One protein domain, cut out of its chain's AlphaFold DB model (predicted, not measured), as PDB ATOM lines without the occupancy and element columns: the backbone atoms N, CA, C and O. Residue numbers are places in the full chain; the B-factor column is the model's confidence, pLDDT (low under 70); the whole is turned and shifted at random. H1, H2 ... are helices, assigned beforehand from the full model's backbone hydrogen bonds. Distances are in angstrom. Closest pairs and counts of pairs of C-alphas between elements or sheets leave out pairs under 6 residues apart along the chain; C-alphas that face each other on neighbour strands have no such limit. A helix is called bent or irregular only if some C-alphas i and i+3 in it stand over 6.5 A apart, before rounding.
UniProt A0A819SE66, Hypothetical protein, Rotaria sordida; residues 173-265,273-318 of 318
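What this domain is: This is residues 173 to 265 and 273 to 318 of the 318 residues of the protein "Hypothetical protein" of Rotaria sordida (UniProt A0A819SE66). The model is an up-and-down bundle of five helices, H1, H2, H4, H5 and H6, each running against the one before it in the chain, with H6 shifted lengthwise so that it touches H4 only with residues 299 to 303. The short H3 lies in the turn between H2 and H4, and residues 280 to 285 and 313 to 318 stick out from the body. The printed part has 139 residues with seven named helices, H1 to H7 in order, and no named strand; its class is all helix. It is compact, with a radius of gyration of the C-alphas of 16.5 A and spans of 55 by 42 by 25 A.

How they stand to each other: H1, residues 173 to 194, is the longest helix; it has a kink of 49 degrees near residue 188 and is irregular, C-alphas 187 and 190 being 7.8 A apart. With H2, residues 204 to 214, it forms a helical hairpin; they touch, closest at the C-alphas of Thr 178 and Pro 212, 6.0 A, and run opposite ways at a steep tilt of 35.2 degrees, only just past shallow. H1 touches H4, residues 225 to 236, the same way at a shallow tilt of 12 degrees, closest at the C-alphas of Thr 182 and Thr 227, 6.3 A. Residues 174 to 179 of H1 touch H3, residues 218 to 223, closest at the C-alphas of Gln 175 and Val 220, 5.8 A. H5, residues 240 to 260, is only just irregular, C-alphas 245 and 248 being 6.6 A apart; its residues 249 to 256 touch H2, closest at the C-alphas of Leu 213 and Val 256, 6.5 A. H6, residues 284 to 303, touches H4, closest at the C-alphas of Gly 232 and Thr 303, 6.2 A, and is apart from H1. H7, residues 309 to 315, is close to H5 but not clearly touching, with the C-alphas of Asp 251 and Phe 309 7.2 A apart. Every O i to N i+4 pair is within hydrogen-bond range in H3, H4, H6 and H7, against 16 of 18 in H1, 14 of 17 in H5 and 0 of 7 in H2, where 7 of 8 O i to N i+3 pairs are.

Where its parts are: H1 is 32.0 A long from C-alpha 173 at (4.131, -27.132, -39.638). H5 measures 29.4 A and H6 28.9 A, ending at C-alpha 303 at (23.837, -44.209, -51.241).

The domain as a whole: The C-alphas of Gln 197 and Asn 281 are the farthest apart, 54.5 A. Residues 266 to 272 are not printed, and C-alphas 265 and 273 are 18.6 A apart across the cut. Of the links printed whole, none is long. Mean pLDDT of the printed part is 72.3; it is under 70 at 43 residues, among them 273 to 287 and 307 to 318.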
ATOM      1  N   LYS A 173       5.014 -26.229 -38.887       79.19
ATOM      2  CA  LYS A 173       4.131 -27.132 -39.638       79.19
ATOM      3  C   LYS A 173       4.918 -28.003 -40.612       79.19
ATOM      4  O   LYS A 173       4.644 -29.199 -40.690       79.19
ATOM      5  N   ALA A 174       5.895 -27.444 -41.326       79.31
ATOM      6  CA  ALA A 174       6.756 -28.202 -42.235       79.31
ATOM      7  C   ALA A 174       7.512 -29.324 -41.502       79.31
ATOM      8  O   ALA A 174       7.502 -30.478 -41.943       79.31
ATOM      9  N   GLN A 175       8.084 -29.016 -40.337       84.12
ATOM     10  CA  GLN A 175       8.734 -29.989 -39.461       84.12
ATOM     11  C   GLN A 175       7.738 -31.030 -38.931       84.12
ATOM     12  O   GLN A 175       8.041 -32.224 -38.942       84.12
ATOM     13  N   ASN A 176       6.527 -30.614 -38.538       86.38
ATOM     14  CA  ASN A 176       5.475 -31.533 -38.096       86.38
ATOM     15  C   ASN A 176       5.112 -32.560 -39.181       86.38
ATOM     16  O   ASN A 176       5.129 -33.762 -38.922       86.38
ATOM     17  N   TYR A 177       4.837 -32.098 -40.406       83.00
ATOM     18  CA  TYR A 177       4.536 -32.975 -41.542       83.00
ATOM     19  C   TYR A 177       5.679 -33.943 -41.818       83.00
ATOM     20  O   TYR A 177       5.461 -35.147 -41.939       83.00
ATOM     21  N   THR A 178       6.902 -33.419 -41.869       86.38
ATOM     22  CA  THR A 178       8.089 -34.215 -42.178       86.38
ATOM     23  C   THR A 178       8.304 -35.317 -41.147       86.38
ATOM     24  O   THR A 178       8.517 -36.472 -41.512       86.38
ATOM     25  N   ARG A 179       8.150 -34.997 -39.859       88.62
ATOM     26  CA  ARG A 179       8.214 -35.970 -38.764       88.62
ATOM     27  C   ARG A 179       7.129 -37.043 -38.878       88.62
ATOM     28  O   ARG A 179       7.399 -38.218 -38.662       88.62
ATOM     29  N   ILE A 180       5.898 -36.663 -39.221       87.06
ATOM     30  CA  ILE A 180       4.797 -37.623 -39.377       87.06
ATOM     31  C   ILE A 180       5.061 -38.567 -40.553       87.06
ATOM     32  O   ILE A 180       4.882 -39.774 -40.409       87.06
ATOM     33  N   TYR A 181       5.510 -38.044 -41.695       85.94
ATOM     34  CA  TYR A 181       5.774 -38.851 -42.888       85.94
ATOM     35  C   TYR A 181       6.976 -39.774 -42.722       85.94
ATOM     36  O   TYR A 181       6.891 -40.939 -43.102       85.94
ATOM     37  N   THR A 182       8.067 -39.289 -42.127       88.88
ATOM     38  CA  THR A 182       9.240 -40.124 -41.822       88.88
ATOM     39  C   THR A 182       8.858 -41.248 -40.864       88.88
ATOM     40  O   THR A 182       9.049 -42.409 -41.205       88.88
ATOM     41  N   ASN A 183       8.181 -40.951 -39.750       88.31
ATOM     42  CA  ASN A 183       7.712 -41.979 -38.812       88.31
ATOM     43  C   ASN A 183       6.743 -42.987 -39.453       88.31
ATOM     44  O   ASN A 183       6.823 -44.185 -39.179       88.31
ATOM     45  N   LEU A 184       5.823 -42.515 -40.304       84.38
ATOM     46  CA  LEU A 184       4.925 -43.378 -41.072       84.38
ATOM     47  C   LEU A 184       5.729 -44.350 -41.931       84.38
ATOM     48  O   LEU A 184       5.499 -45.554 -41.863       84.38
ATOM     49  N   ILE A 185       6.671 -43.837 -42.717       83.44
ATOM     50  CA  ILE A 185       7.448 -44.641 -43.658       83.44
ATOM     51  C   ILE A 185       8.342 -45.623 -42.920       83.44
ATOM     52  O   ILE A 185       8.311 -46.795 -43.274       83.44
ATOM     53  N   GLU A 186       9.030 -45.202 -41.857       86.75
ATOM     54  CA  GLU A 186       9.801 -46.096 -40.985       86.75
ATOM     55  C   GLU A 186       8.960 -47.272 -40.485       86.75
ATOM     56  O   GLU A 186       9.396 -48.419 -40.536       86.75
ATOM     57  N   SER A 187       7.718 -47.014 -40.064       81.75
ATOM     58  CA  SER A 187       6.844 -48.064 -39.526       81.75
ATOM     59  C   SER A 187       6.448 -49.136 -40.550       81.75
ATOM     60  O   SER A 187       6.091 -50.248 -40.159       81.75
ATOM     61  N   ILE A 188       6.517 -48.826 -41.850       78.75
ATOM     62  CA  ILE A 188       6.142 -49.736 -42.943       78.75
ATOM     63  C   ILE A 188       7.323 -50.120 -43.847       78.75
ATOM     64  O   ILE A 188       7.134 -50.890 -44.790       78.75
ATOM     65  N   LEU A 189       8.530 -49.612 -43.578       81.44
ATOM     66  CA  LEU A 189       9.671 -49.667 -44.494       81.44
ATOM     67  C   LEU A 189      10.132 -51.098 -44.782       81.44
ATOM     68  O   LEU A 189      10.259 -51.491 -45.940       81.44
ATOM     69  N   GLU A 190      10.310 -51.901 -43.733       80.12
ATOM     70  CA  GLU A 190      10.705 -53.310 -43.860       80.12
ATOM     71  C   GLU A 190       9.660 -54.107 -44.656       80.12
ATOM     72  O   GLU A 190       9.993 -54.895 -45.539       80.12
ATOM     73  N   CYS A 191       8.372 -53.840 -44.410       75.19
ATOM     74  CA  CYS A 191       7.262 -54.488 -45.109       75.19
ATOM     75  C   CYS A 191       7.181 -54.088 -46.592       75.19
ATOM     76  O   CYS A 191       6.885 -54.940 -47.434       75.19
ATOM     77  N   LEU A 192       7.455 -52.817 -46.908       73.38
ATOM     78  CA  LEU A 192       7.533 -52.293 -48.273       73.38
ATOM     79  C   LEU A 192       8.649 -52.971 -49.074       73.38
ATOM     80  O   LEU A 192       8.435 -53.357 -50.223       73.38
ATOM     81  N   VAL A 193       9.829 -53.120 -48.471       74.69
ATOM     82  CA  VAL A 193      11.017 -53.658 -49.147       74.69
ATOM     83  C   VAL A 193      10.962 -55.185 -49.276       74.69
ATOM     84  O   VAL A 193      11.355 -55.727 -50.309       74.69
ATOM     85  N   ASP A 194      10.406 -55.887 -48.288       72.12
ATOM     86  CA  ASP A 194      10.271 -57.346 -48.321       72.12
ATOM     87  C   ASP A 194       9.221 -57.850 -49.324       72.12
ATOM     88  O   ASP A 194       9.254 -59.019 -49.714       72.12
ATOM     89  N   GLY A 195       8.255 -57.014 -49.726       61.28
ATOM     90  CA  GLY A 195       7.211 -57.373 -50.697       61.28
ATOM     91  C   GLY A 195       6.297 -58.529 -50.262       61.28
ATOM     92  O   GLY A 195       5.617 -59.130 -51.093       61.28
ATOM     93  N   ARG A 196       6.298 -58.892 -48.969       54.28
ATOM     94  CA  ARG A 196       5.693 -60.142 -48.475       54.28
ATOM     95  C   ARG A 196       4.204 -60.056 -48.133       54.28
ATOM     96  O   ARG A 196       3.585 -61.115 -48.049       54.28
ATOM     97  N   GLN A 197       3.627 -58.873 -47.890       50.41
ATOM     98  CA  GLN A 197       2.261 -58.793 -47.329       50.41
ATOM     99  C   GLN A 197       1.384 -57.606 -47.760       50.41
ATOM    100  O   GLN A 197       0.170 -57.705 -47.594       50.41
ATOM    101  N   LEU A 198       1.925 -56.522 -48.327       50.06
ATOM    102  CA  LEU A 198       1.134 -55.349 -48.720       50.06
ATOM    103  C   LEU A 198       1.385 -55.003 -50.194       50.06
ATOM    104  O   LEU A 198       2.507 -54.664 -50.562       50.06
ATOM    105  N   ASP A 199       0.336 -55.056 -51.020       48.88
ATOM    106  CA  ASP A 199       0.320 -54.535 -52.399       48.88
ATOM    107  C   ASP A 199       0.308 -52.990 -52.375       48.88
ATOM    108  O   ASP A 199      -0.571 -52.328 -52.918       48.88
ATOM    109  N   LEU A 200       1.312 -52.371 -51.746       50.16
ATOM    110  CA  LEU A 200       1.656 -50.962 -51.980       50.16
ATOM    111  C   LEU A 200       2.467 -50.866 -53.279       50.16
ATOM    112  O   LEU A 200       3.555 -50.298 -53.334       50.16
ATOM    113  N   SER A 201       1.960 -51.508 -54.335       50.19
ATOM    114  CA  SER A 201       2.607 -51.622 -55.646       50.19
ATOM    115  C   SER A 201       2.925 -50.256 -56.263       50.19
ATOM    116  O   SER A 201       3.866 -50.143 -57.063       50.19
ATOM    117  N   ASP A 202       2.211 -49.229 -55.806       59.25
ATOM    118  CA  ASP A 202       2.543 -47.829 -55.980       59.25
ATOM    119  C   ASP A 202       3.259 -47.341 -54.717       59.25
ATOM    120  O   ASP A 202       2.671 -47.261 -53.640       59.25
ATOM    121  N   LEU A 203       4.541 -46.988 -54.849       65.19
ATOM    122  CA  LEU A 203       5.376 -46.373 -53.804       65.19
ATOM    123  C   LEU A 203       4.887 -44.955 -53.423       65.19
ATOM    124  O   LEU A 203       5.683 -44.069 -53.123       65.19
ATOM    125  N   SER A 204       3.577 -44.717 -53.447       67.69
ATOM    126  CA  SER A 204       2.899 -43.462 -53.141       67.69
ATOM    127  C   SER A 204       3.249 -42.954 -51.745       67.69
ATOM    128  O   SER A 204       3.357 -41.751 -51.547       67.69
ATOM    129  N   CYS A 205       3.517 -43.846 -50.786       71.44
ATOM    130  CA  CYS A 205       4.009 -43.442 -49.469       71.44
ATOM    131  C   CYS A 205       5.413 -42.821 -49.542       71.44
ATOM    132  O   CYS A 205       5.649 -41.823 -48.877       71.44
ATOM    133  N   LEU A 206       6.323 -43.327 -50.390       77.31
ATOM    134  CA  LEU A 206       7.645 -42.709 -50.586       77.31
ATOM    135  C   LEU A 206       7.551 -41.340 -51.267       77.31
ATOM    136  O   LEU A 206       8.414 -40.493 -51.056       77.31
ATOM    137  N   HIS A 207       6.483 -41.083 -52.031       79.25
ATOM    138  CA  HIS A 207       6.211 -39.746 -52.559       79.25
ATOM    139  C   HIS A 207       6.064 -38.708 -51.438       79.25
ATOM    140  O   HIS A 207       6.408 -37.547 -51.646       79.25
ATOM    141  N   LEU A 208       5.648 -39.116 -50.229       79.44
ATOM    142  CA  LEU A 208       5.562 -38.203 -49.092       79.44
ATOM    143  C   LEU A 208       6.917 -37.628 -48.679       79.44
ATOM    144  O   LEU A 208       6.968 -36.488 -48.227       79.44
ATOM    145  N   LEU A 209       8.010 -38.377 -48.870       83.12
ATOM    146  CA  LEU A 209       9.366 -37.894 -48.589       83.12
ATOM    147  C   LEU A 209       9.843 -36.849 -49.588       83.12
ATOM    148  O   LEU A 209      10.872 -36.237 -49.332       83.12
ATOM    149  N   LEU A 210       9.132 -36.630 -50.699       81.69
ATOM    150  CA  LEU A 210       9.470 -35.566 -51.640       81.69
ATOM    151  C   LEU A 210       8.953 -34.199 -51.187       81.69
ATOM    152  O   LEU A 210       9.600 -33.204 -51.489       81.69
ATOM    153  N   TYR A 211       7.849 -34.127 -50.430       78.69
ATOM    154  CA  TYR A 211       7.316 -32.837 -49.970       78.69
ATOM    155  C   TYR A 211       8.311 -32.037 -49.116       78.69
ATOM    156  O   TYR A 211       8.479 -30.849 -49.386       78.69
ATOM    157  N   PRO A 212       9.010 -32.636 -48.128       81.88
ATOM    158  CA  PRO A 212      10.034 -31.924 -47.363       81.88
ATOM    159  C   PRO A 212      11.188 -31.393 -48.226       81.88
ATOM    160  O   PRO A 212      11.826 -30.421 -47.839       81.88
ATOM    161  N   LEU A 213      11.458 -32.003 -49.387       81.50
ATOM    162  CA  LEU A 213      12.570 -31.628 -50.274       81.50
ATOM    163  C   LEU A 213      12.310 -30.335 -51.047       81.50
ATOM    164  O   LEU A 213      13.247 -29.713 -51.536       81.50
ATOM    165  N   GLU A 214      11.048 -29.930 -51.171       78.19
ATOM    166  CA  GLU A 214      10.677 -28.670 -51.817       78.19
ATOM    167  C   GLU A 214      10.828 -27.466 -50.874       78.19
ATOM    168  O   GLU A 214      10.672 -26.324 -51.304       78.19
ATOM    169  N   HIS A 215      11.135 -27.703 -49.596       77.69
ATOM    170  CA  HIS A 215      11.273 -26.653 -48.597       77.69
ATOM    171  C   HIS A 215      12.612 -25.910 -48.712       77.69
ATOM    172  O   HIS A 215      13.649 -26.495 -49.040       77.69
ATOM    173  N   THR A 216      12.596 -24.608 -48.421       76.44
ATOM    174  CA  THR A 216      13.788 -23.749 -48.477       76.44
ATOM    175  C   THR A 216      14.759 -24.022 -47.330       76.44
ATOM    176  O   THR A 216      15.966 -23.972 -47.542       76.44
ATOM    177  N   ASP A 217      14.245 -24.357 -46.146       80.62
ATOM    178  CA  ASP A 217      15.048 -24.671 -44.961       80.62
ATOM    179  C   ASP A 217      15.662 -26.080 -45.026       80.62
ATOM    180  O   ASP A 217      14.952 -27.086 -45.165       80.62
ATOM    181  N   TYR A 218      16.987 -26.148 -44.882       81.56
ATOM    182  CA  TYR A 218      17.754 -27.387 -44.939       81.56
ATOM    183  C   TYR A 218      17.523 -28.305 -43.730       81.56
ATOM    184  O   TYR A 218      17.739 -29.508 -43.861       81.56
ATOM    185  N   GLU A 219      17.061 -27.808 -42.578       83.38
ATOM    186  CA  GLU A 219      16.761 -28.637 -41.402       83.38
ATOM    187  C   GLU A 219      15.587 -29.584 -41.672       83.38
ATOM    188  O   GLU A 219      15.615 -30.759 -41.285       83.38
ATOM    189  N   VAL A 220      14.578 -29.094 -42.401       84.50
ATOM    190  CA  VAL A 220      13.419 -29.886 -42.834       84.50
ATOM    191  C   VAL A 220      13.884 -31.024 -43.739       84.50
ATOM    192  O   VAL A 220      13.579 -32.189 -43.478       84.50
ATOM    193  N   VAL A 221      14.713 -30.716 -44.738       85.44
ATOM    194  CA  VAL A 221      15.302 -31.714 -45.642       85.44
ATOM    195  C   VAL A 221      16.175 -32.709 -44.869       85.44
ATOM    196  O   VAL A 221      16.030 -33.923 -45.032       85.44
ATOM    197  N   GLN A 222      17.037 -32.211 -43.978       85.00
ATOM    198  CA  GLN A 222      17.955 -33.012 -43.168       85.00
ATOM    199  C   GLN A 222      17.216 -34.054 -42.325       85.00
ATOM    200  O   GLN A 222      17.698 -35.177 -42.180       85.00
ATOM    201  N   SER A 223      16.041 -33.713 -41.788       86.88
ATOM    202  CA  SER A 223      15.256 -34.632 -40.959       86.88
ATOM    203  C   SER A 223      14.774 -35.886 -41.707       86.88
ATOM    204  O   SER A 223      14.489 -36.899 -41.073       86.88
ATOM    205  N   THR A 224      14.762 -35.870 -43.046       89.94
ATOM    206  CA  THR A 224      14.411 -37.042 -43.869       89.94
ATOM    207  C   THR A 224      15.575 -38.002 -44.125       89.94
ATOM    208  O   THR A 224      15.345 -39.146 -44.517       89.94
ATOM    209  N   LEU A 225      16.827 -37.569 -43.910       88.44
ATOM    210  CA  LEU A 225      18.020 -38.319 -44.330       88.44
ATOM    211  C   LEU A 225      18.152 -39.681 -43.649       88.44
ATOM    212  O   LEU A 225      18.602 -40.630 -44.284       88.44
ATOM    213  N   TYR A 226      17.733 -39.791 -42.385       90.50
ATOM    214  CA  TYR A 226      17.732 -41.067 -41.670       90.50
ATOM    215  C   TYR A 226      16.885 -42.116 -42.404       90.50
ATOM    216  O   TYR A 226      17.356 -43.221 -42.664       90.50
ATOM    217  N   THR A 227      15.674 -41.741 -42.816       90.25
ATOM    218  CA  THR A 227      14.765 -42.643 -43.529       90.25
ATOM    219  C   THR A 227      15.274 -43.015 -44.906       90.25
ATOM    220  O   THR A 227      15.175 -44.173 -45.313       90.25
ATOM    221  N   TRP A 228      15.884 -42.068 -45.615       89.38
ATOM    222  CA  TRP A 228      16.530 -42.360 -46.890       89.38
ATOM    223  C   TRP A 228      17.726 -43.308 -46.744       89.38
ATOM    224  O   TRP A 228      17.906 -44.187 -47.585       89.38
ATOM    225  N   TYR A 229      18.516 -43.163 -45.679       87.69
ATOM    226  CA  TYR A 229      19.646 -44.046 -45.393       87.69
ATOM    227  C   TYR A 229      19.175 -45.470 -45.084       87.69
ATOM    228  O   TYR A 229      19.631 -46.420 -45.720       87.69
ATOM    229  N   HIS A 230      18.198 -45.608 -44.183       87.94
ATOM    230  CA  HIS A 230      17.630 -46.904 -43.816       87.94
ATOM    231  C   HIS A 230      16.979 -47.601 -45.024       87.94
ATOM    232  O   HIS A 230      17.186 -48.795 -45.246       87.94
ATOM    233  N   LEU A 231      16.266 -46.846 -45.874       86.12
ATOM    234  CA  LEU A 231      15.744 -47.352 -47.147       86.12
ATOM    235  C   LEU A 231      16.875 -47.873 -48.045       86.12
ATOM    236  O   LEU A 231      16.736 -48.939 -48.645       86.12
ATOM    237  N   GLY A 232      17.990 -47.141 -48.126       84.12
ATOM    238  CA  GLY A 232      19.183 -47.565 -48.849       84.12
ATOM    239  C   GLY A 232      19.703 -48.915 -48.354       84.12
ATOM    240  O   GLY A 232      19.749 -49.868 -49.137       84.12
ATOM    241  N   GLU A 233      20.005 -49.029 -47.059       84.75
ATOM    242  CA  GLU A 233      20.513 -50.267 -46.448       84.75
ATOM    243  C   GLU A 233      19.602 -51.473 -46.722       84.75
ATOM    244  O   GLU A 233      20.069 -52.536 -47.142       84.75
ATOM    245  N   LEU A 234      18.284 -51.306 -46.563       81.25
ATOM    246  CA  LEU A 234      17.318 -52.377 -46.811       81.25
ATOM    247  C   LEU A 234      17.308 -52.810 -48.283       81.25
ATOM    248  O   LEU A 234      17.285 -54.008 -48.580       81.25
ATOM    249  N   ILE A 235      17.373 -51.858 -49.215       78.88
ATOM    250  CA  ILE A 235      17.400 -52.143 -50.654       78.88
ATOM    251  C   ILE A 235      18.729 -52.774 -51.086       78.88
ATOM    252  O   ILE A 235      18.727 -53.597 -51.999       78.88
ATOM    253  N   GLN A 236      19.854 -52.448 -50.438       71.06
ATOM    254  CA  GLN A 236      21.170 -53.013 -50.773       71.06
ATOM    255  C   GLN A 236      21.166 -54.549 -50.745       71.06
ATOM    256  O   GLN A 236      21.886 -55.205 -51.499       71.06
ATOM    257  N   THR A 237      20.331 -55.121 -49.879       66.31
ATOM    258  CA  THR A 237      20.183 -56.569 -49.701       66.31
ATOM    259  C   THR A 237      19.121 -57.207 -50.610       66.31
ATOM    260  O   THR A 237      18.991 -58.432 -50.616       66.31
ATOM    261  N   ASN A 238      18.381 -56.411 -51.396       62.00
ATOM    262  CA  ASN A 238      17.131 -56.810 -52.047       62.00
ATOM    263  C   ASN A 238      17.047 -56.487 -53.561       62.00
ATOM    264  O   ASN A 238      17.946 -55.931 -54.181       62.00
ATOM    265  N   ASN A 239      15.945 -56.934 -54.173       66.12
ATOM    266  CA  ASN A 239      15.628 -56.945 -55.612       66.12
ATOM    267  C   ASN A 239      15.989 -55.661 -56.410       66.12
ATOM    268  O   ASN A 239      15.465 -54.584 -56.123       66.12
ATOM    269  N   GLN A 240      16.720 -55.810 -57.530       74.62
ATOM    270  CA  GLN A 240      17.042 -54.742 -58.510       74.62
ATOM    271  C   GLN A 240      15.812 -53.936 -58.973       74.62
ATOM    272  O   GLN A 240      15.896 -52.744 -59.240       74.62
ATOM    273  N   PHE A 241      14.642 -54.572 -59.018       73.94
ATOM    274  CA  PHE A 241      13.381 -53.927 -59.381       73.94
ATOM    275  C   PHE A 241      12.988 -52.763 -58.451       73.94
ATOM    276  O   PHE A 241      12.415 -51.775 -58.906       73.94
ATOM    277  N   ILE A 242      13.282 -52.867 -57.149       73.69
ATOM    278  CA  ILE A 242      12.983 -51.805 -56.176       73.69
ATOM    279  C   ILE A 242      13.983 -50.658 -56.342       73.69
ATOM    280  O   ILE A 242      13.564 -49.499 -56.342       73.69
ATOM    281  N   ILE A 243      15.264 -50.979 -56.574       76.25
ATOM    282  CA  ILE A 243      16.310 -49.997 -56.909       76.25
ATOM    283  C   ILE A 243      15.846 -49.133 -58.083       76.25
ATOM    284  O   ILE A 243      15.821 -47.911 -57.964       76.25
ATOM    285  N   ASP A 244      15.390 -49.749 -59.175       78.69
ATOM    286  CA  ASP A 244      14.971 -49.024 -60.380       78.69
ATOM    287  C   ASP A 244      13.779 -48.081 -60.124       78.69
ATOM    288  O   ASP A 244      13.712 -46.992 -60.699       78.69
ATOM    289  N   LYS A 245      12.848 -48.457 -59.234       78.00
ATOM    290  CA  LYS A 245      11.718 -47.596 -58.849       78.00
ATOM    291  C   LYS A 245      12.143 -46.431 -57.947       78.00
ATOM    292  O   LYS A 245      11.676 -45.308 -58.142       78.00
ATOM    293  N   VAL A 246      13.000 -46.692 -56.960       79.12
ATOM    294  CA  VAL A 246      13.445 -45.706 -55.956       79.12
ATOM    295  C   VAL A 246      14.490 -44.745 -56.527       79.12
ATOM    296  O   VAL A 246      14.548 -43.590 -56.110       79.12
ATOM    297  N   LYS A 247      15.241 -45.159 -57.552       82.25
ATOM    298  CA  LYS A 247      16.276 -44.362 -58.224       82.25
ATOM    299  C   LYS A 247      15.821 -42.951 -58.593       82.25
ATOM    300  O   LYS A 247      16.477 -41.987 -58.224       82.25
ATOM    301  N   SER A 248      14.651 -42.812 -59.225       83.94
ATOM    302  CA  SER A 248      14.128 -41.491 -59.615       83.94
ATOM    303  C   SER A 248      13.832 -40.559 -58.430       83.94
ATOM    304  O   SER A 248      13.849 -39.339 -58.589       83.94
ATOM    305  N   TYR A 249      13.559 -41.116 -57.248       84.75
ATOM    306  CA  TYR A 249      13.367 -40.354 -56.015       84.75
ATOM    307  C   TYR A 249      14.712 -39.960 -55.401       84.75
ATOM    308  O   TYR A 249      14.885 -38.811 -55.003       84.75
ATOM    309  N   MET A 250      15.678 -40.882 -55.396       84.06
ATOM    310  CA  MET A 250      17.036 -40.628 -54.907       84.06
ATOM    311  C   MET A 250      17.766 -39.580 -55.751       84.06
ATOM    312  O   MET A 250      18.385 -38.682 -55.195       84.06
ATOM    313  N   ASP A 251      17.635 -39.626 -57.078       83.75
ATOM    314  CA  ASP A 251      18.241 -38.623 -57.961       83.75
ATOM    315  C   ASP A 251      17.686 -37.212 -57.669       83.75
ATOM    316  O   ASP A 251      18.443 -36.242 -57.620       83.75
ATOM    317  N   LYS A 252      16.374 -37.091 -57.399       84.50
ATOM    318  CA  LYS A 252      15.755 -35.822 -56.971       84.50
ATOM    319  C   LYS A 252      16.278 -35.356 -55.616       84.50
ATOM    320  O   LYS A 252      16.588 -34.179 -55.464       84.50
ATOM    321  N   LEU A 253      16.374 -36.267 -54.646       85.88
ATOM    322  CA  LEU A 253      16.928 -35.968 -53.328       85.88
ATOM    323  C   LEU A 253      18.342 -35.410 -53.451       85.88
ATOM    324  O   LEU A 253      18.628 -34.358 -52.890       85.88
ATOM    325  N   VAL A 254      19.210 -36.067 -54.220       84.06
ATOM    326  CA  VAL A 254      20.591 -35.615 -54.385       84.06
ATOM    327  C   VAL A 254      20.660 -34.245 -55.070       84.06
ATOM    328  O   VAL A 254      21.413 -33.390 -54.608       84.06
ATOM    329  N   ASP A 255      19.852 -33.978 -56.104       82.75
ATOM    330  CA  ASP A 255      19.816 -32.655 -56.756       82.75
ATOM    331  C   ASP A 255      19.397 -31.531 -55.787       82.75
ATOM    332  O   ASP A 255      20.010 -30.453 -55.756       82.75
ATOM    333  N   VAL A 256      18.408 -31.808 -54.928       82.62
ATOM    334  CA  VAL A 256      17.973 -30.890 -53.866       82.62
ATOM    335  C   VAL A 256      19.079 -30.684 -52.835       82.62
ATOM    336  O   VAL A 256      19.428 -29.540 -52.554       82.62
ATOM    337  N   LEU A 257      19.681 -31.757 -52.310       83.31
ATOM    338  CA  LEU A 257      20.765 -31.669 -51.327       83.31
ATOM    339  C   LEU A 257      21.959 -30.881 -51.879       83.31
ATOM    340  O   LEU A 257      22.497 -30.012 -51.193       83.31
ATOM    341  N   CYS A 258      22.339 -31.116 -53.137       80.12
ATOM    342  CA  CYS A 258      23.385 -30.349 -53.807       80.12
ATOM    343  C   CYS A 258      23.024 -28.868 -53.947       80.12
ATOM    344  O   CYS A 258      23.904 -28.014 -53.838       80.12
ATOM    345  N   THR A 259      21.753 -28.545 -54.190       80.69
ATOM    346  CA  THR A 259      21.290 -27.155 -54.258       80.69
ATOM    347  C   THR A 259      21.281 -26.485 -52.888       80.69
ATOM    348  O   THR A 259      21.767 -25.362 -52.790       80.69
ATOM    349  N   GLN A 260      20.851 -27.187 -51.841       81.50
ATOM    350  CA  GLN A 260      20.873 -26.712 -50.452       81.50
ATOM    351  C   GLN A 260      22.299 -26.561 -49.891       81.50
ATOM    352  O   GLN A 260      22.544 -25.773 -48.986       81.50
ATOM    353  N   CYS A 261      23.280 -27.271 -50.457       76.94
ATOM    354  CA  CYS A 261      24.694 -27.116 -50.107       76.94
ATOM    355  C   CYS A 261      25.373 -25.884 -50.739       76.94
ATOM    356  O   CYS A 261      26.551 -25.639 -50.449       76.94
ATOM    357  N   LYS A 262      24.703 -25.149 -51.640       74.50
ATOM    358  CA  LYS A 262      25.278 -23.959 -52.287       74.50
ATOM    359  C   LYS A 262      25.378 -22.824 -51.266       74.50
ATOM    360  O   LYS A 262      24.415 -22.511 -50.581       74.50
ATOM    361  N   LEU A 263      26.553 -22.206 -51.188       61.78
ATOM    362  CA  LEU A 263      26.757 -20.984 -50.408       61.78
ATOM    363  C   LEU A 263      26.058 -19.815 -51.110       61.78
ATOM    364  O   LEU A 263      25.984 -19.801 -52.344       61.78
ATOM    365  N   ASP A 264      25.604 -18.825 -50.339       59.69
ATOM    366  CA  ASP A 264      25.089 -17.582 -50.911       59.69
ATOM    367  C   ASP A 264      26.115 -16.981 -51.889       59.69
ATOM    368  O   ASP A 264      27.312 -16.944 -51.588       59.69
ATOM    369  N   PRO A 265      25.684 -16.488 -53.061       53.38
ATOM    370  CA  PRO A 265      26.591 -15.957 -54.081       53.38
ATOM    371  C   PRO A 265      27.402 -14.739 -53.603       53.38
ATOM    372  O   PRO A 265      28.457 -14.454 -54.167       53.38
ATOM    373  N   GLU A 273      37.639 -25.252 -43.976       50.66
ATOM    374  CA  GLU A 273      37.941 -26.678 -43.883       50.66
ATOM    375  C   GLU A 273      37.518 -27.169 -42.489       50.66
ATOM    376  O   GLU A 273      37.567 -26.409 -41.515       50.66
ATOM    377  N   THR A 274      37.080 -28.424 -42.395       51.06
ATOM    378  CA  THR A 274      36.544 -29.112 -41.202       51.06
ATOM    379  C   THR A 274      37.550 -29.272 -40.048       51.06
ATOM    380  O   THR A 274      37.408 -30.143 -39.194       51.06
ATOM    381  N   ASP A 275      38.561 -28.410 -39.973       43.62
ATOM    382  CA  ASP A 275      39.506 -28.349 -38.875       43.62
ATOM    383  C   ASP A 275      38.805 -27.820 -37.617       43.62
ATOM    384  O   ASP A 275      38.499 -26.628 -37.483       43.62
ATOM    385  N   GLU A 276      38.635 -28.723 -36.644       49.00
ATOM    386  CA  GLU A 276      38.044 -28.571 -35.299       49.00
ATOM    387  C   GLU A 276      38.521 -27.345 -34.481       49.00
ATOM    388  O   GLU A 276      38.041 -27.082 -33.377       49.00
ATOM    389  N   LYS A 277      39.485 -26.564 -34.979       43.12
ATOM    390  CA  LYS A 277      40.124 -25.448 -34.270       43.12
ATOM    391  C   LYS A 277      39.597 -24.059 -34.639       43.12
ATOM    392  O   LYS A 277      39.997 -23.094 -33.990       43.12
ATOM    393  N   SER A 278      38.686 -23.932 -35.606       45.00
ATOM    394  CA  SER A 278      38.083 -22.640 -35.995       45.00
ATOM    395  C   SER A 278      36.735 -22.329 -35.310       45.00
ATOM    396  O   SER A 278      36.215 -21.221 -35.437       45.00
ATOM    397  N   SER A 279      36.208 -23.256 -34.501       44.31
ATOM    398  CA  SER A 279      34.842 -23.242 -33.937       44.31
ATOM    399  C   SER A 279      34.518 -22.116 -32.931       44.31
ATOM    400  O   SER A 279      33.381 -21.995 -32.489       44.31
ATOM    401  N   LYS A 280      35.459 -21.246 -32.538       44.09
ATOM    402  CA  LYS A 280      35.190 -20.330 -31.411       44.09
ATOM    403  C   LYS A 280      34.691 -18.925 -31.723       44.09
ATOM    404  O   LYS A 280      34.293 -18.284 -30.763       44.09
ATOM    405  N   ASN A 281      34.665 -18.437 -32.968       42.06
ATOM    406  CA  ASN A 281      34.323 -17.017 -33.190       42.06
ATOM    407  C   ASN A 281      33.494 -16.659 -34.437       42.06
ATOM    408  O   ASN A 281      33.241 -15.473 -34.631       42.06
ATOM    409  N   ASN A 282      33.021 -17.612 -35.244       40.69
ATOM    410  CA  ASN A 282      32.148 -17.290 -36.380       40.69
ATOM    411  C   ASN A 282      30.748 -17.852 -36.127       40.69
ATOM    412  O   ASN A 282      30.621 -18.998 -35.712       40.69
ATOM    413  N   GLY A 283      29.730 -17.003 -36.299       46.59
ATOM    414  CA  GLY A 283      28.356 -17.208 -35.834       46.59
ATOM    415  C   GLY A 283      27.755 -18.581 -36.145       46.59
ATOM    416  O   GLY A 283      28.047 -19.180 -37.178       46.59
ATOM    417  N   THR A 284      26.891 -19.025 -35.231       51.81
ATOM    418  CA  THR A 284      26.203 -20.324 -35.160       51.81
ATOM    419  C   THR A 284      25.805 -20.880 -36.535       51.81
ATOM    420  O   THR A 284      26.222 -21.977 -36.889       51.81
ATOM    421  N   SER A 285      25.183 -20.060 -37.389       54.31
ATOM    422  CA  SER A 285      24.672 -20.474 -38.704       54.31
ATOM    423  C   SER A 285      25.723 -20.991 -39.698       54.31
ATOM    424  O   SER A 285      25.407 -21.837 -40.529       54.31
ATOM    425  N   ASN A 286      26.976 -20.518 -39.641       60.47
ATOM    426  CA  ASN A 286      28.030 -21.036 -40.528       60.47
ATOM    427  C   ASN A 286      28.536 -22.413 -40.067       60.47
ATOM    428  O   ASN A 286      28.989 -23.194 -40.896       60.47
ATOM    429  N   SER A 287      28.479 -22.706 -38.763       67.62
ATOM    430  CA  SER A 287      28.847 -24.020 -38.220       67.62
ATOM    431  C   SER A 287      27.806 -25.072 -38.600       67.62
ATOM    432  O   SER A 287      28.171 -26.158 -39.047       67.62
ATOM    433  N   ASP A 288      26.525 -24.717 -38.493       73.38
ATOM    434  CA  ASP A 288      25.400 -25.619 -38.761       73.38
ATOM    435  C   ASP A 288      25.356 -26.035 -40.244       73.38
ATOM    436  O   ASP A 288      25.199 -27.213 -40.567       73.38
ATOM    437  N   LEU A 289      25.630 -25.098 -41.165       75.31
ATOM    438  CA  LEU A 289      25.728 -25.399 -42.598       75.31
ATOM    439  C   LEU A 289      26.916 -26.319 -42.934       75.31
ATOM    440  O   LEU A 289      26.812 -27.166 -43.821       75.31
ATOM    441  N   ILE A 290      28.057 -26.170 -42.252       75.88
ATOM    442  CA  ILE A 290      29.219 -27.053 -42.458       75.88
ATOM    443  C   ILE A 290      28.889 -28.474 -41.995       75.88
ATOM    444  O   ILE A 290      29.204 -29.432 -42.704       75.88
ATOM    445  N   GLU A 291      28.224 -28.612 -40.848       79.69
ATOM    446  CA  GLU A 291      27.769 -29.908 -40.349       79.69
ATOM    447  C   GLU A 291      26.752 -30.553 -41.301       79.69
ATOM    448  O   GLU A 291      26.894 -31.730 -41.641       79.69
ATOM    449  N   PHE A 292      25.786 -29.780 -41.808       81.31
ATOM    450  CA  PHE A 292      24.840 -30.249 -42.821       81.31
ATOM    451  C   PHE A 292      25.563 -30.763 -44.073       81.31
ATOM    452  O   PHE A 292      25.313 -31.885 -44.513       81.31
ATOM    453  N   ARG A 293      26.520 -29.997 -44.616       80.88
ATOM    454  CA  ARG A 293      27.303 -30.406 -45.798       80.88
ATOM    455  C   ARG A 293      28.078 -31.702 -45.563       80.88
ATOM    456  O   ARG A 293      28.130 -32.539 -46.460       80.88
ATOM    457  N   TYR A 294      28.647 -31.884 -44.371       80.00
ATOM    458  CA  TYR A 294      29.327 -33.128 -44.007       80.00
ATOM    459  C   TYR A 294      28.356 -34.317 -43.965       80.00
ATOM    460  O   TYR A 294      28.636 -35.362 -44.549       80.00
ATOM    461  N   ARG A 295      27.173 -34.148 -43.358       82.12
ATOM    462  CA  ARG A 295      26.127 -35.188 -43.338       82.12
ATOM    463  C   ARG A 295      25.654 -35.554 -44.745       82.12
ATOM    464  O   ARG A 295      25.502 -36.736 -45.043       82.12
ATOM    465  N   VAL A 296      25.462 -34.559 -45.614       83.75
ATOM    466  CA  VAL A 296      25.108 -34.774 -47.026       83.75
ATOM    467  C   VAL A 296      26.203 -35.542 -47.760       83.75
ATOM    468  O   VAL A 296      25.893 -36.454 -48.521       83.75
ATOM    469  N   GLN A 297      27.476 -35.216 -47.517       81.38
ATOM    470  CA  GLN A 297      28.594 -35.945 -48.109       81.38
ATOM    471  C   GLN A 297      28.564 -37.428 -47.716       81.38
ATOM    472  O   GLN A 297      28.567 -38.275 -48.606       81.38
ATOM    473  N   CYS A 298      28.483 -37.741 -46.418       83.19
ATOM    474  CA  CYS A 298      28.414 -39.128 -45.948       83.19
ATOM    475  C   CYS A 298      27.209 -39.870 -46.546       83.19
ATOM    476  O   CYS A 298      27.345 -40.987 -47.034       83.19
ATOM    477  N   PHE A 299      26.043 -39.218 -46.583       84.19
ATOM    478  CA  PHE A 299      24.838 -39.791 -47.179       84.19
ATOM    479  C   PHE A 299      25.018 -40.125 -48.668       84.19
ATOM    480  O   PHE A 299      24.636 -41.210 -49.106       84.19
ATOM    481  N   ILE A 300      25.595 -39.210 -49.457       81.94
ATOM    482  CA  ILE A 300      25.842 -39.445 -50.885       81.94
ATOM    483  C   ILE A 300      26.850 -40.582 -51.070       81.94
ATOM    484  O   ILE A 300      26.616 -41.439 -51.914       81.94
ATOM    485  N   GLU A 301      27.937 -40.619 -50.292       81.94
ATOM    486  CA  GLU A 301      28.948 -41.686 -50.363       81.94
ATOM    487  C   GLU A 301      28.330 -43.072 -50.132       81.94
ATOM    488  O   GLU A 301      28.596 -43.999 -50.902       81.94
ATOM    489  N   ASP A 302      27.446 -43.191 -49.140       80.44
ATOM    490  CA  ASP A 302      26.821 -44.463 -48.778       80.44
ATOM    491  C   ASP A 302      25.689 -44.877 -49.730       80.44
ATOM    492  O   ASP A 302      25.449 -46.068 -49.918       80.44
ATOM    493  N   THR A 303      25.007 -43.927 -50.381       76.50
ATOM    494  CA  THR A 303      23.837 -44.209 -51.241       76.50
ATOM    495  C   THR A 303      24.124 -44.141 -52.744       76.50
ATOM    496  O   THR A 303      23.234 -44.384 -53.569       76.50
ATOM    497  N   ILE A 304      25.378 -43.887 -53.132       78.00
ATOM    498  CA  ILE A 304      25.772 -43.642 -54.526       78.00
ATOM    499  C   ILE A 304      25.441 -44.793 -55.480       78.00
ATOM    500  O   ILE A 304      25.179 -44.546 -56.653       78.00
ATOM    501  N   TYR A 305      25.406 -46.038 -54.993       77.94
ATOM    502  CA  TYR A 305      25.095 -47.226 -55.799       77.94
ATOM    503  C   TYR A 305      23.645 -47.259 -56.309       77.94
ATOM    504  O   TYR A 305      23.357 -47.980 -57.263       77.94
ATOM    505  N   ILE A 306      22.739 -46.501 -55.680       74.50
ATOM    506  CA  ILE A 306      21.330 -46.388 -56.088       74.50
ATOM    507  C   ILE A 306      21.178 -45.345 -57.202       74.50
ATOM    508  O   ILE A 306      20.336 -45.483 -58.089       74.50
ATOM    509  N   THR A 307      22.004 -44.302 -57.157       67.44
ATOM    510  CA  THR A 307      21.940 -43.144 -58.054       67.44
ATOM    511  C   THR A 307      22.840 -43.307 -59.277       67.44
ATOM    512  O   THR A 307      23.888 -43.944 -59.221       67.44
ATOM    513  N   GLU A 308      22.508 -42.644 -60.384       63.41
ATOM    514  CA  GLU A 308      23.452 -42.457 -61.505       63.41
ATOM    515  C   GLU A 308      24.362 -41.230 -61.304       63.41
ATOM    516  O   GLU A 308      24.946 -40.697 -62.249       63.41
ATOM    517  N   PHE A 309      24.509 -40.771 -60.059       51.84
ATOM    518  CA  PHE A 309      25.120 -39.488 -59.725       51.84
ATOM    519  C   PHE A 309      26.560 -39.336 -60.241       51.84
ATOM    520  O   PHE A 309      26.945 -38.260 -60.699       51.84
ATOM    521  N   ILE A 310      27.334 -40.429 -60.283       50.59
ATOM    522  CA  ILE A 310      28.684 -40.428 -60.871       50.59
ATOM    523  C   ILE A 310      28.638 -40.047 -62.360       50.59
ATOM    524  O   ILE A 310      29.430 -39.217 -62.797       50.59
ATOM    525  N   PHE A 311      27.698 -40.576 -63.149       47.66
ATOM    526  CA  PHE A 311      27.581 -40.214 -64.569       47.66
ATOM    527  C   PHE A 311      27.163 -38.752 -64.765       47.66
ATOM    528  O   PHE A 311      27.613 -38.113 -65.717       47.66
ATOM    529  N   TYR A 312      26.357 -38.208 -63.852       46.75
ATOM    530  CA  TYR A 312      25.873 -36.830 -63.917       46.75
ATOM    531  C   TYR A 312      26.966 -35.796 -63.594       46.75
ATOM    532  O   TYR A 312      27.064 -34.775 -64.278       46.75
ATOM    533  N   LEU A 313      27.840 -36.079 -62.616       46.09
ATOM    534  CA  LEU A 313      29.021 -35.253 -62.327       46.09
ATOM    535  C   LEU A 313      29.990 -35.205 -63.519       46.09
ATOM    536  O   LEU A 313      30.480 -34.136 -63.864       46.09
ATOM    537  N   PHE A 314      30.203 -36.331 -64.209       42.59
ATOM    538  CA  PHE A 314      31.094 -36.388 -65.377       42.59
ATOM    539  C   PHE A 314      30.481 -35.849 -66.685       42.59
ATOM    540  O   PHE A 314      31.219 -35.646 -67.647       42.59
ATOM    541  N   GLN A 315      29.168 -35.601 -66.753       43.28
ATOM    542  CA  GLN A 315      28.515 -35.015 -67.936       43.28
ATOM    543  C   GLN A 315      28.383 -33.487 -67.895       43.28
ATOM    544  O   GLN A 315      28.215 -32.884 -68.952       43.28
ATOM    545  N   LYS A 316      28.456 -32.844 -66.720       40.00
ATOM    546  CA  LYS A 316      28.404 -31.372 -66.613       40.00
ATOM    547  C   LYS A 316      29.748 -30.669 -66.859       40.00
ATOM    548  O   LYS A 316      29.741 -29.454 -67.034       40.00
ATOM    549  N   ASP A 317      30.846 -31.420 -66.936       34.94
ATOM    550  CA  ASP A 317      32.204 -30.912 -67.191       34.94
ATOM    551  C   ASP A 317      32.709 -31.155 -68.638       34.94
ATOM    552  O   ASP A 317      33.919 -31.127 -68.881       34.94
ATOM    553  N   VAL A 318      31.812 -31.387 -69.614       33.88
ATOM    554  CA  VAL A 318      32.156 -31.526 -71.052       33.88
ATOM    555  C   VAL A 318      31.513 -30.448 -71.913       33.88
ATOM    556  O   VAL A 318      30.281 -30.259 -71.807       33.88
TER     557      VAL A 318